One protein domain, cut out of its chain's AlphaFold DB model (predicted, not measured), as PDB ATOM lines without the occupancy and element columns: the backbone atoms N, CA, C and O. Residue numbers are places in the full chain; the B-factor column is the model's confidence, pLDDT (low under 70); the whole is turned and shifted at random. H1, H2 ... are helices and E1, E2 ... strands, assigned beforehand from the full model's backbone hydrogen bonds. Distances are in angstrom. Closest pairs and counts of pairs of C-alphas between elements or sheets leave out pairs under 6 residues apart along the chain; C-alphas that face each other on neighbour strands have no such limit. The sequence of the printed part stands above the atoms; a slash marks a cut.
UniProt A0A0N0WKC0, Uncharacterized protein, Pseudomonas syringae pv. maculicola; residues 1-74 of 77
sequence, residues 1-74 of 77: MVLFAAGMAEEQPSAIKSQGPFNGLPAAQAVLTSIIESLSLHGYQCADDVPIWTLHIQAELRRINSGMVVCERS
ATOM      1  N   MET A   1     -39.094  25.398  37.453       80.81
ATOM      2  CA  MET A   1     -37.797  25.933  37.923       80.81
ATOM      3  C   MET A   1     -36.761  25.666  36.840       80.81
ATOM      4  O   MET A   1     -36.954  24.719  36.092       80.81
ATOM      5  N   VAL A   2     -35.711  26.477  36.742       86.25
ATOM      6  CA  VAL A   2     -34.577  26.279  35.823       86.25
ATOM      7  C   VAL A   2     -33.291  26.315  36.648       86.25
ATOM      8  O   VAL A   2     -33.214  27.074  37.619       86.25
ATOM      9  N   LEU A   3     -32.313  25.479  36.296       87.62
ATOM     10  CA  LEU A   3     -31.000  25.428  36.936       87.62
ATOM     11  C   LEU A   3     -29.928  25.814  35.917       87.62
ATOM     12  O   LEU A   3     -29.922  25.306  34.799       87.62
ATOM     13  N   PHE A   4     -29.032  26.702  36.326       88.06
ATOM     14  CA  PHE A   4     -27.916  27.193  35.533       88.06
ATOM     15  C   PHE A   4     -26.609  26.787  36.203       88.06
ATOM     16  O   PHE A   4     -26.478  26.930  37.421       88.06
ATOM     17  N   ALA A   5     -25.643  26.335  35.409       89.50
ATOM     18  CA  ALA A   5     -24.256  26.200  35.830       89.50
ATOM     19  C   ALA A   5     -23.337  26.944  34.865       89.50
ATOM     20  O   ALA A   5     -23.601  26.997  33.665       89.50
ATOM     21  N   ALA A   6     -22.266  27.503  35.411       89.19
ATOM     22  CA  ALA A   6     -21.194  28.154  34.673       89.19
ATOM     23  C   ALA A   6     -19.844  27.632  35.173       89.19
ATOM     24  O   ALA A   6     -19.736  27.214  36.324       89.19
ATOM     25  N   GLY A   7     -18.827  27.657  34.314       88.62
ATOM     26  CA  GLY A   7     -17.494  27.112  34.579       88.62
ATOM     27  C   GLY A   7     -16.731  26.813  33.284       88.62
ATOM     28  O   GLY A   7     -17.200  27.147  32.196       88.62
ATOM     29  N   MET A   8     -15.577  26.160  33.408       87.44
ATOM     30  CA  MET A   8     -14.770  25.692  32.275       87.44
ATOM     31  C   MET A   8     -15.093  24.230  31.937       87.44
ATOM     32  O   MET A   8     -15.310  23.428  32.840       87.44
ATOM     33  N   ALA A   9     -15.103  23.870  30.651       79.56
ATOM     34  CA  ALA A   9     -15.609  22.578  30.161       79.56
ATOM     35  C   ALA A   9     -15.041  21.329  30.874       79.56
ATOM     36  O   ALA A   9     -15.769  20.355  31.057       79.56
ATOM     37  N   GLU A  10     -13.778  21.363  31.306       82.44
ATOM     38  CA  GLU A  10     -13.089  20.239  31.965       82.44
ATOM     39  C   GLU A  10     -12.961  20.387  33.492       82.44
ATOM     40  O   GLU A  10     -12.353  19.551  34.160       82.44
ATOM     41  N   GLU A  11     -13.534  21.439  34.071       86.56
ATOM     42  CA  GLU A  11     -13.448  21.718  35.506       86.56
ATOM     43  C   GLU A  11     -14.775  21.430  36.211       86.56
ATOM     44  O   GLU A  11     -15.722  20.932  35.611       86.56
ATOM     45  N   GLN A  12     -14.870  21.711  37.511       85.00
ATOM     46  CA  GLN A  12     -16.167  21.767  38.183       85.00
ATOM     47  C   GLN A  12     -16.895  23.074  37.834       85.00
ATOM     48  O   GLN A  12     -16.240  24.075  37.534       85.00
ATOM     49  N   PRO A  13     -18.239  23.104  37.898       88.75
ATOM     50  CA  PRO A  13     -18.966  24.353  37.730       88.75
ATOM     51  C   PRO A  13     -18.528  25.347  38.814       88.75
ATOM     52  O   PRO A  13     -18.611  25.059  40.008       88.75
ATOM     53  N   SER A  14     -18.064  26.524  38.398       90.06
ATOM     54  CA  SER A  14     -17.635  27.607  39.286       90.06
ATOM     55  C   SER A  14     -18.817  28.331  39.929       90.06
ATOM     56  O   SER A  14     -18.681  28.923  41.000       90.06
ATOM     57  N   ALA A  15     -19.991  28.270  39.300       89.62
ATOM     58  CA  ALA A  15     -21.225  28.808  39.843       89.62
ATOM     59  C   ALA A  15     -22.418  27.926  39.472       89.62
ATOM     60  O   ALA A  15     -22.537  27.466  38.337       89.62
ATOM     61  N   ILE A  16     -23.337  27.751  40.424       88.81
ATOM     62  CA  ILE A  16     -24.640  27.120  40.206       88.81
ATOM     63  C   ILE A  16     -25.721  28.059  40.733       88.81
ATOM     64  O   ILE A  16     -25.624  28.571  41.850       88.81
ATOM     65  N   LYS A  17     -26.767  28.286  39.937       87.75
ATOM     66  CA  LYS A  17     -27.889  29.152  40.302       87.75
ATOM     67  C   LYS A  17     -29.212  28.542  39.868       87.75
ATOM     68  O   LYS A  17     -29.376  28.146  38.718       87.75
ATOM     69  N   SER A  18     -30.186  28.531  40.770       88.19
ATOM     70  CA  SER A  18     -31.571  28.173  40.468       88.19
ATOM     71  C   SER A  18     -32.435  29.418  40.290       88.19
ATOM     72  O   SER A  18     -32.285  30.387  41.036       88.19
ATOM     73  N   GLN A  19     -33.380  29.375  39.355       86.81
ATOM     74  CA  GLN A  19     -34.387  30.420  39.174       86.81
ATOM     75  C   GLN A  19     -35.797  29.824  39.129       86.81
ATOM     76  O   GLN A  19     -36.041  28.786  38.506       86.81
ATOM     77  N   GLY A  20     -36.727  30.491  39.810       86.50
ATOM     78  CA  GLY A  20     -38.130  30.111  39.922       86.50
ATOM     79  C   GLY A  20     -38.726  30.541  41.270       86.50
ATOM     80  O   GLY A  20     -38.036  31.206  42.042       86.50
ATOM     81  N   PRO A  21     -39.978  30.150  41.567       87.94
ATOM     82  CA  PRO A  21     -40.879  29.366  40.720       87.94
ATOM     83  C   PRO A  21     -41.291  30.122  39.445       87.94
ATOM     84  O   PRO A  21     -41.282  31.346  39.403       87.94
ATOM     85  N   PHE A  22     -41.616  29.385  38.381       87.44
ATOM     86  CA  PHE A  22     -42.138  29.958  37.134       87.44
ATOM     87  C   PHE A  22     -43.618  29.609  37.001       87.44
ATOM     88  O   PHE A  22     -44.004  28.488  37.335       87.44
ATOM     89  N   ASN A  23     -44.418  30.527  36.454       88.25
ATOM     90  CA  ASN A  23     -45.839  30.318  36.154       88.25
ATOM     91  C   ASN A  23     -46.021  29.447  34.894       88.25
ATOM     92  O   ASN A  23     -46.585  29.881  33.892       88.25
ATOM     93  N   GLY A  24     -45.485  28.227  34.920       87.81
ATOM     94  CA  GLY A  24     -45.535  27.272  33.814       87.81
ATOM     95  C   GLY A  24     -44.302  27.268  32.903       87.81
ATOM     96  O   GLY A  24     -43.392  28.095  33.014       87.81
ATOM     97  N   LEU A  25     -44.282  26.288  31.995       89.06
ATOM     98  CA  LEU A  25     -43.180  26.044  31.059       89.06
ATOM     99  C   LEU A  25     -42.882  27.236  30.125       89.06
ATOM    100  O   LEU A  25     -41.702  27.553  29.978       89.06
ATOM    101  N   PRO A  26     -43.877  27.956  29.557       93.62
ATOM    102  CA  PRO A  26     -43.596  29.064  28.640       93.62
ATOM    103  C   PRO A  26     -42.784  30.196  29.280       93.62
ATOM    104  O   PRO A  26     -41.890  30.749  28.647       93.62
ATOM    105  N   ALA A  27     -43.043  30.508  30.555       91.38
ATOM    106  CA  ALA A  27     -42.302  31.538  31.280       91.38
ATOM    107  C   ALA A  27     -40.834  31.139  31.504       91.38
ATOM    108  O   ALA A  27     -39.934  31.963  31.358       91.38
ATOM    109  N   ALA A  28     -40.582  29.865  31.819       91.31
ATOM    110  CA  ALA A  28     -39.227  29.336  31.943       91.31
ATOM    111  C   ALA A  28     -38.489  29.346  30.594       91.31
ATOM    112  O   ALA A  28     -37.326  29.739  30.529       91.31
ATOM    113  N   GLN A  29     -39.179  28.957  29.517       93.06
ATOM    114  CA  GLN A  29     -38.623  28.949  28.167       93.06
ATOM    115  C   GLN A  29     -38.266  30.360  27.691       93.06
ATOM    116  O   GLN A  29     -37.179  30.548  27.162       93.06
ATOM    117  N   ALA A  30     -39.116  31.359  27.942       93.25
ATOM    118  CA  ALA A  30     -38.831  32.748  27.579       93.25
ATOM    119  C   ALA A  30     -37.544  33.276  28.240       93.25
ATOM    120  O   ALA A  30     -36.736  33.940  27.591       93.25
ATOM    121  N   VAL A  31     -37.319  32.937  29.514       92.19
ATOM    122  CA  VAL A  31     -36.076  33.288  30.216       92.19
ATOM    123  C   VAL A  31     -34.870  32.578  29.601       92.19
ATOM    124  O   VAL A  31     -33.851  33.221  29.362       92.19
ATOM    125  N   LEU A  32     -34.982  31.279  29.310       91.88
ATOM    126  CA  LEU A  32     -33.912  30.525  28.649       91.88
ATOM    127  C   LEU A  32     -33.555  31.116  27.280       91.88
ATOM    128  O   LEU A  32     -32.377  31.328  27.005       91.88
ATOM    129  N   THR A  33     -34.557  31.441  26.461       94.38
ATOM    130  CA  THR A  33     -34.362  32.071  25.150       94.38
ATOM    131  C   THR A  33     -33.638  33.408  25.278       94.38
ATOM    132  O   THR A  33     -32.633  33.613  24.605       94.38
ATOM    133  N   SER A  34     -34.070  34.283  26.193       94.56
ATOM    134  CA  SER A  34     -33.427  35.588  26.406       94.56
ATOM    135  C   SER A  34     -31.957  35.465  26.826       94.56
ATOM    136  O   SER A  34     -31.115  36.251  26.389       94.56
ATOM    137  N   ILE A  35     -31.626  34.464  27.649       92.56
ATOM    138  CA  ILE A  35     -30.241  34.193  28.053       92.56
ATOM    139  C   ILE A  35     -29.411  33.734  26.853       92.56
ATOM    140  O   ILE A  35     -28.312  34.247  26.652       92.56
ATOM    141  N   ILE A  36     -29.931  32.806  26.042       93.12
ATOM    142  CA  ILE A  36     -29.242  32.316  24.840       93.12
ATOM    143  C   ILE A  36     -29.000  33.459  23.853       93.12
ATOM    144  O   ILE A  36     -27.885  33.606  23.355       93.12
ATOM    145  N   GLU A  37     -30.006  34.296  23.599       96.00
ATOM    146  CA  GLU A  37     -29.882  35.467  22.724       96.00
ATOM    147  C   GLU A  37     -28.812  36.433  23.239       96.00
ATOM    148  O   GLU A  37     -27.927  36.841  22.488       96.00
ATOM    149  N   SER A  38     -28.840  36.747  24.538       95.44
ATOM    150  CA  SER A  38     -27.847  37.619  25.160       95.44
ATOM    151  C   SER A  38     -26.434  37.049  25.041       95.44
ATOM    152  O   SER A  38     -25.527  37.756  24.614       95.44
ATOM    153  N   LEU A  39     -26.232  35.770  25.356       93.50
ATOM    154  CA  LEU A  39     -24.928  35.113  25.237       93.50
ATOM    155  C   LEU A  39     -24.448  35.069  23.777       93.50
ATOM    156  O   LEU A  39     -23.281  35.346  23.506       93.50
ATOM    157  N   SER A  40     -25.353  34.824  22.829       95.00
ATOM    158  CA  SER A  40     -25.027  34.799  21.399       95.00
ATOM    159  C   SER A  40     -24.532  36.157  20.896       95.00
ATOM    160  O   SER A  40     -23.576  36.214  20.125       95.00
ATOM    161  N   LEU A  41     -25.108  37.266  21.386       96.62
ATOM    162  CA  LEU A  41     -24.622  38.621  21.081       96.62
ATOM    163  C   LEU A  41     -23.180  38.865  21.555       96.62
ATOM    164  O   LEU A  41     -22.489  39.709  20.990       96.62
ATOM    165  N   HIS A  42     -22.713  38.124  22.561       94.69
ATOM    166  CA  HIS A  42     -21.341  38.196  23.075       94.69
ATOM    167  C   HIS A  42     -20.401  37.162  22.430       94.69
ATOM    168  O   HIS A  42     -19.267  37.007  22.877       94.69
ATOM    169  N   GLY A  43     -20.850  36.458  21.385       94.38
ATOM    170  CA  GLY A  43     -20.050  35.472  20.655       94.38
ATOM    171  C   GLY A  43     -20.020  34.077  21.283       94.38
ATOM    172  O   GLY A  43     -19.282  33.221  20.798       94.38
ATOM    173  N   TYR A  44     -20.813  33.821  22.327       92.50
ATOM    174  CA  TYR A  44     -20.983  32.466  22.854       92.50
ATOM    175  C   TYR A  44     -21.863  31.629  21.922       92.50
ATOM    176  O   TYR A  44     -22.738  32.146  21.229       92.50
ATOM    177  N   GLN A  45     -21.644  30.317  21.930       90.56
ATOM    178  CA  GLN A  45     -22.373  29.358  21.103       90.56
ATOM    179  C   GLN A  45     -22.851  28.183  21.956       90.56
ATOM    180  O   GLN A  45     -22.270  27.891  23.005       90.56
ATOM    181  N   CYS A  46     -23.912  27.512  21.508       88.00
ATOM    182  CA  CYS A  46     -24.317  26.245  22.106       88.00
ATOM    183  C   CYS A  46     -23.236  25.193  21.844       88.00
ATOM    184  O   CYS A  46     -22.768  25.058  20.717       88.00
ATOM    185  N   ALA A  47     -22.862  24.458  22.887       85.44
ATOM    186  CA  ALA A  47     -22.025  23.276  22.758       85.44
ATOM    187  C   ALA A  47     -22.923  22.048  22.560       85.44
ATOM    188  O   ALA A  47     -23.887  21.871  23.309       85.44
ATOM    189  N   ASP A  48     -22.602  21.218  21.567       81.69
ATOM    190  CA  ASP A  48     -23.323  19.965  21.295       81.69
ATOM    191  C   ASP A  48     -22.878  18.820  22.222       81.69
ATOM    192  O   ASP A  48     -23.592  17.829  22.394       81.69
ATOM    193  N   ASP A  49     -21.709  18.963  22.850       82.31
ATOM    194  CA  ASP A  49     -21.173  17.985  23.787       82.31
ATOM    195  C   ASP A  49     -21.917  18.021  25.125       82.31
ATOM    196  O   ASP A  49     -22.235  19.080  25.674       82.31
ATOM    197  N   VAL A  50     -22.153  16.839  25.699       75.06
ATOM    198  CA  VAL A  50     -22.726  16.729  27.044       75.06
ATOM    199  C   VAL A  50     -21.664  17.155  28.063       75.06
ATOM    200  O   VAL A  50     -20.646  16.470  28.193       75.06
ATOM    201  N   PRO A  51     -21.881  18.235  28.836       75.06
ATOM    202  CA  PRO A  51     -20.886  18.699  29.790       75.06
ATOM    203  C   PRO A  51     -20.699  17.684  30.925       75.06
ATOM    204  O   PRO A  51     -21.664  17.096  31.440       75.06
ATOM    205  N   ILE A  52     -19.452  17.545  31.388       82.75
ATOM    206  CA  ILE A  52     -19.068  16.660  32.504       82.75
ATOM    207  C   ILE A  52     -19.843  16.968  33.801       82.75
ATOM    208  O   ILE A  52     -20.008  16.112  34.671       82.75
ATOM    209  N   TRP A  53     -20.419  18.168  33.903       86.50
ATOM    210  CA  TRP A  53     -21.199  18.650  35.047       86.50
ATOM    211  C   TRP A  53     -22.568  18.004  35.222       86.50
ATOM    212  O   TRP A  53     -23.277  18.338  36.172       86.50
ATOM    213  N   THR A  54     -22.969  17.095  34.334       84.12
ATOM    214  CA  THR A  54     -24.277  16.431  34.407       84.12
ATOM    215  C   THR A  54     -24.548  15.850  35.803       84.12
ATOM    216  O   THR A  54     -25.641  16.026  36.345       84.12
ATOM    217  N   LEU A  55     -23.546  15.235  36.446       86.19
ATOM    218  CA  LEU A  55     -23.685  14.689  37.802       86.19
ATOM    219  C   LEU A  55     -23.852  15.774  38.879       86.19
ATOM    220  O   LEU A  55     -24.701  15.622  39.763       86.19
ATOM    221  N   HIS A  56     -23.093  16.873  38.804       86.38
ATOM    222  CA  HIS A  56     -23.211  18.010  39.727       86.38
ATOM    223  C   HIS A  56     -24.592  18.660  39.634       86.38
ATOM    224  O   HIS A  56     -25.248  18.879  40.650       86.38
ATOM    225  N   ILE A  57     -25.074  18.881  38.410       86.25
ATOM    226  CA  ILE A  57     -26.405  19.431  38.131       86.25
ATOM    227  C   ILE A  57     -27.505  18.534  38.699       86.25
ATOM    228  O   ILE A  57     -28.419  19.014  39.368       86.25
ATOM    229  N   GLN A  58     -27.411  17.219  38.495       87.94
ATOM    230  CA  GLN A  58     -28.380  16.274  39.049       87.94
ATOM    231  C   GLN A  58     -28.369  16.247  40.585       87.94
ATOM    232  O   GLN A  58     -29.428  16.112  41.201       87.94
ATOM    233  N   ALA A  59     -27.198  16.362  41.216       88.06
ATOM    234  CA  ALA A  59     -27.089  16.430  42.672       88.06
ATOM    235  C   ALA A  59     -27.758  17.691  43.234       88.06
ATOM    236  O   ALA A  59     -28.535  17.596  44.187       88.06
ATOM    237  N   GLU A  60     -27.538  18.842  42.602       88.06
ATOM    238  CA  GLU A  60     -28.192  20.092  42.993       88.06
ATOM    239  C   GLU A  60     -29.705  20.053  42.775       88.06
ATOM    240  O   GLU A  60     -30.457  20.471  43.654       88.06
ATOM    241  N   LEU A  61     -30.185  19.458  41.678       87.19
ATOM    242  CA  LEU A  61     -31.622  19.245  41.474       87.19
ATOM    243  C   LEU A  61     -32.241  18.398  42.590       87.19
ATOM    244  O   LEU A  61     -33.305  18.748  43.098       87.19
ATOM    245  N   ARG A  62     -31.570  17.319  43.019       88.56
ATOM    246  CA  ARG A  62     -32.029  16.512  44.163       88.56
ATOM    247  C   ARG A  62     -32.071  17.335  45.445       88.56
ATOM    248  O   ARG A  62     -33.056  17.250  46.174       88.56
ATOM    249  N   ARG A  63     -31.042  18.152  45.700       86.50
ATOM    250  CA  ARG A  63     -30.978  19.025  46.877       86.50
ATOM    251  C   ARG A  63     -32.130  20.022  46.891       86.50
ATOM    252  O   ARG A  63     -32.850  20.094  47.885       86.50
ATOM    253  N   ILE A  64     -32.366  20.728  45.787       84.50
ATOM    254  CA  ILE A  64     -33.455  21.707  45.708       84.50
ATOM    255  C   ILE A  64     -34.814  21.018  45.835       84.50
ATOM    256  O   ILE A  64     -35.645  21.471  46.616       84.50
ATOM    257  N   ASN A  65     -35.020  19.890  45.152       83.06
ATOM    258  CA  ASN A  65     -36.270  19.142  45.255       83.06
ATOM    259  C   ASN A  65     -36.520  18.655  46.693       83.06
ATOM    260  O   ASN A  65     -37.633  18.761  47.199       83.06
ATOM    261  N   SER A  66     -35.479  18.196  47.396       80.94
ATOM    262  CA  SER A  66     -35.594  17.807  48.807       80.94
ATOM    263  C   SER A  66     -35.921  18.990  49.726       80.94
ATOM    264  O   SER A  66     -36.749  18.849  50.622       80.94
ATOM    265  N   GLY A  67     -35.343  20.170  49.478       73.12
ATOM    266  CA  GLY A  67     -35.642  21.388  50.236       73.12
ATOM    267  C   GLY A  67     -37.054  21.923  49.982       73.12
ATOM    268  O   GLY A  67     -37.722  22.362  50.918       73.12
ATOM    269  N   MET A  68     -37.542  21.831  48.741       62.56
ATOM    270  CA  MET A  68     -38.923  22.180  48.387       62.56
ATOM    271  C   MET A  68     -39.935  21.282  49.110       62.56
ATOM    272  O   MET A  68     -40.865  21.800  49.721       62.56
ATOM    273  N   VAL A  69     -39.696  19.965  49.147       58.94
ATOM    274  CA  VAL A  69     -40.555  19.004  49.869       58.94
ATOM    275  C   VAL A  69     -40.606  19.292  51.375       58.94
ATOM    276  O   VAL A  69     -41.650  19.123  52.005       58.94
ATOM    277  N   VAL A  70     -39.498  19.738  51.978       58.12
ATOM    278  CA  VAL A  70     -39.463  20.120  53.402       58.12
ATOM    279  C   VAL A  70     -40.276  21.397  53.660       58.12
ATOM    280  O   VAL A  70     -41.006  21.460  54.649       58.12
ATOM    281  N   CYS A  71     -40.206  22.391  52.770       53.66
ATOM    282  CA  CYS A  71     -40.976  23.631  52.893       53.66
ATOM    283  C   CYS A  71     -42.490  23.398  52.707       53.66
ATOM    284  O   CYS A  71     -43.276  23.861  53.530       53.66
ATOM    285  N   GLU A  72     -42.903  22.599  51.712       51.66
ATOM    286  CA  GLU A  72     -44.319  22.231  51.499       51.66
ATOM    287  C   GLU A  72     -44.911  21.438  52.673       51.66
ATOM    288  O   GLU A  72     -46.065  21.638  53.043       51.66
ATOM    289  N   ARG A  73     -44.122  20.567  53.315       45.88
ATOM    290  CA  ARG A  73     -44.557  19.866  54.534       45.88
ATOM    291  C   ARG A  73     -44.699  20.783  55.746       45.88
ATOM    292  O   ARG A  73     -45.466  20.465  56.647       45.88
ATOM    293  N   SER A  74     -43.960  21.888  55.778       47.94
ATOM    294  CA  SER A  74     -43.970  22.833  56.900       47.94
ATOM    295  C   SER A  74     -45.098  23.864  56.791       47.94
ATOM    296  O   SER A  74     -45.489  24.421  57.809       47.94
TER     297      SER A  74
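What this domain is: This is residues 1 to 74 of the 77 residues of an uncharacterized protein of Pseudomonas syringae pv. maculicola (UniProt A0A0N0WKC0). A two-stranded hairpin, E1 and E2, runs slanting between two separate helices in a loose Z: H1 starts near the hairpin's open end, and H2 starts near its turn. The last residues of H2, 65 to 74, stick out. The 74 printed residues hold E1, E2, H1 and H2 in that order, a mixed class with an antiparallel sheet; the whole is loose, radius of gyration of the C-alphas 14.2 A, spanning 45 by 29 by 17 A.

Where its parts are: E1 is residues 2 to 7, from C-alpha 2 at (-34.577, 26.279, 35.823). E2 is residues 13 to 19. H1, residues 25 to 41, is 24.5 A long. H2, residues 54 to 74, is 30.6 A long, ending at C-alpha 74 (-43.970, 22.833, 56.900).

How they stand to each other: E1 and E2 form a hairpin, with N 4 and O 17 at 2.8 A. The closest C-alphas of E1 and H1 are Val 2 and Ala 28, 6.8 A; of E1 and H2, Ala 5 and Ile 57, 7.5 A. H1 and H2 are apart. In both helices every O i to N i+4 pair is within hydrogen-bond range.

The domain as a whole: The printed part has no cut. The H1 to H2 link is long. Residues 68 to 74 have pLDDT under 70.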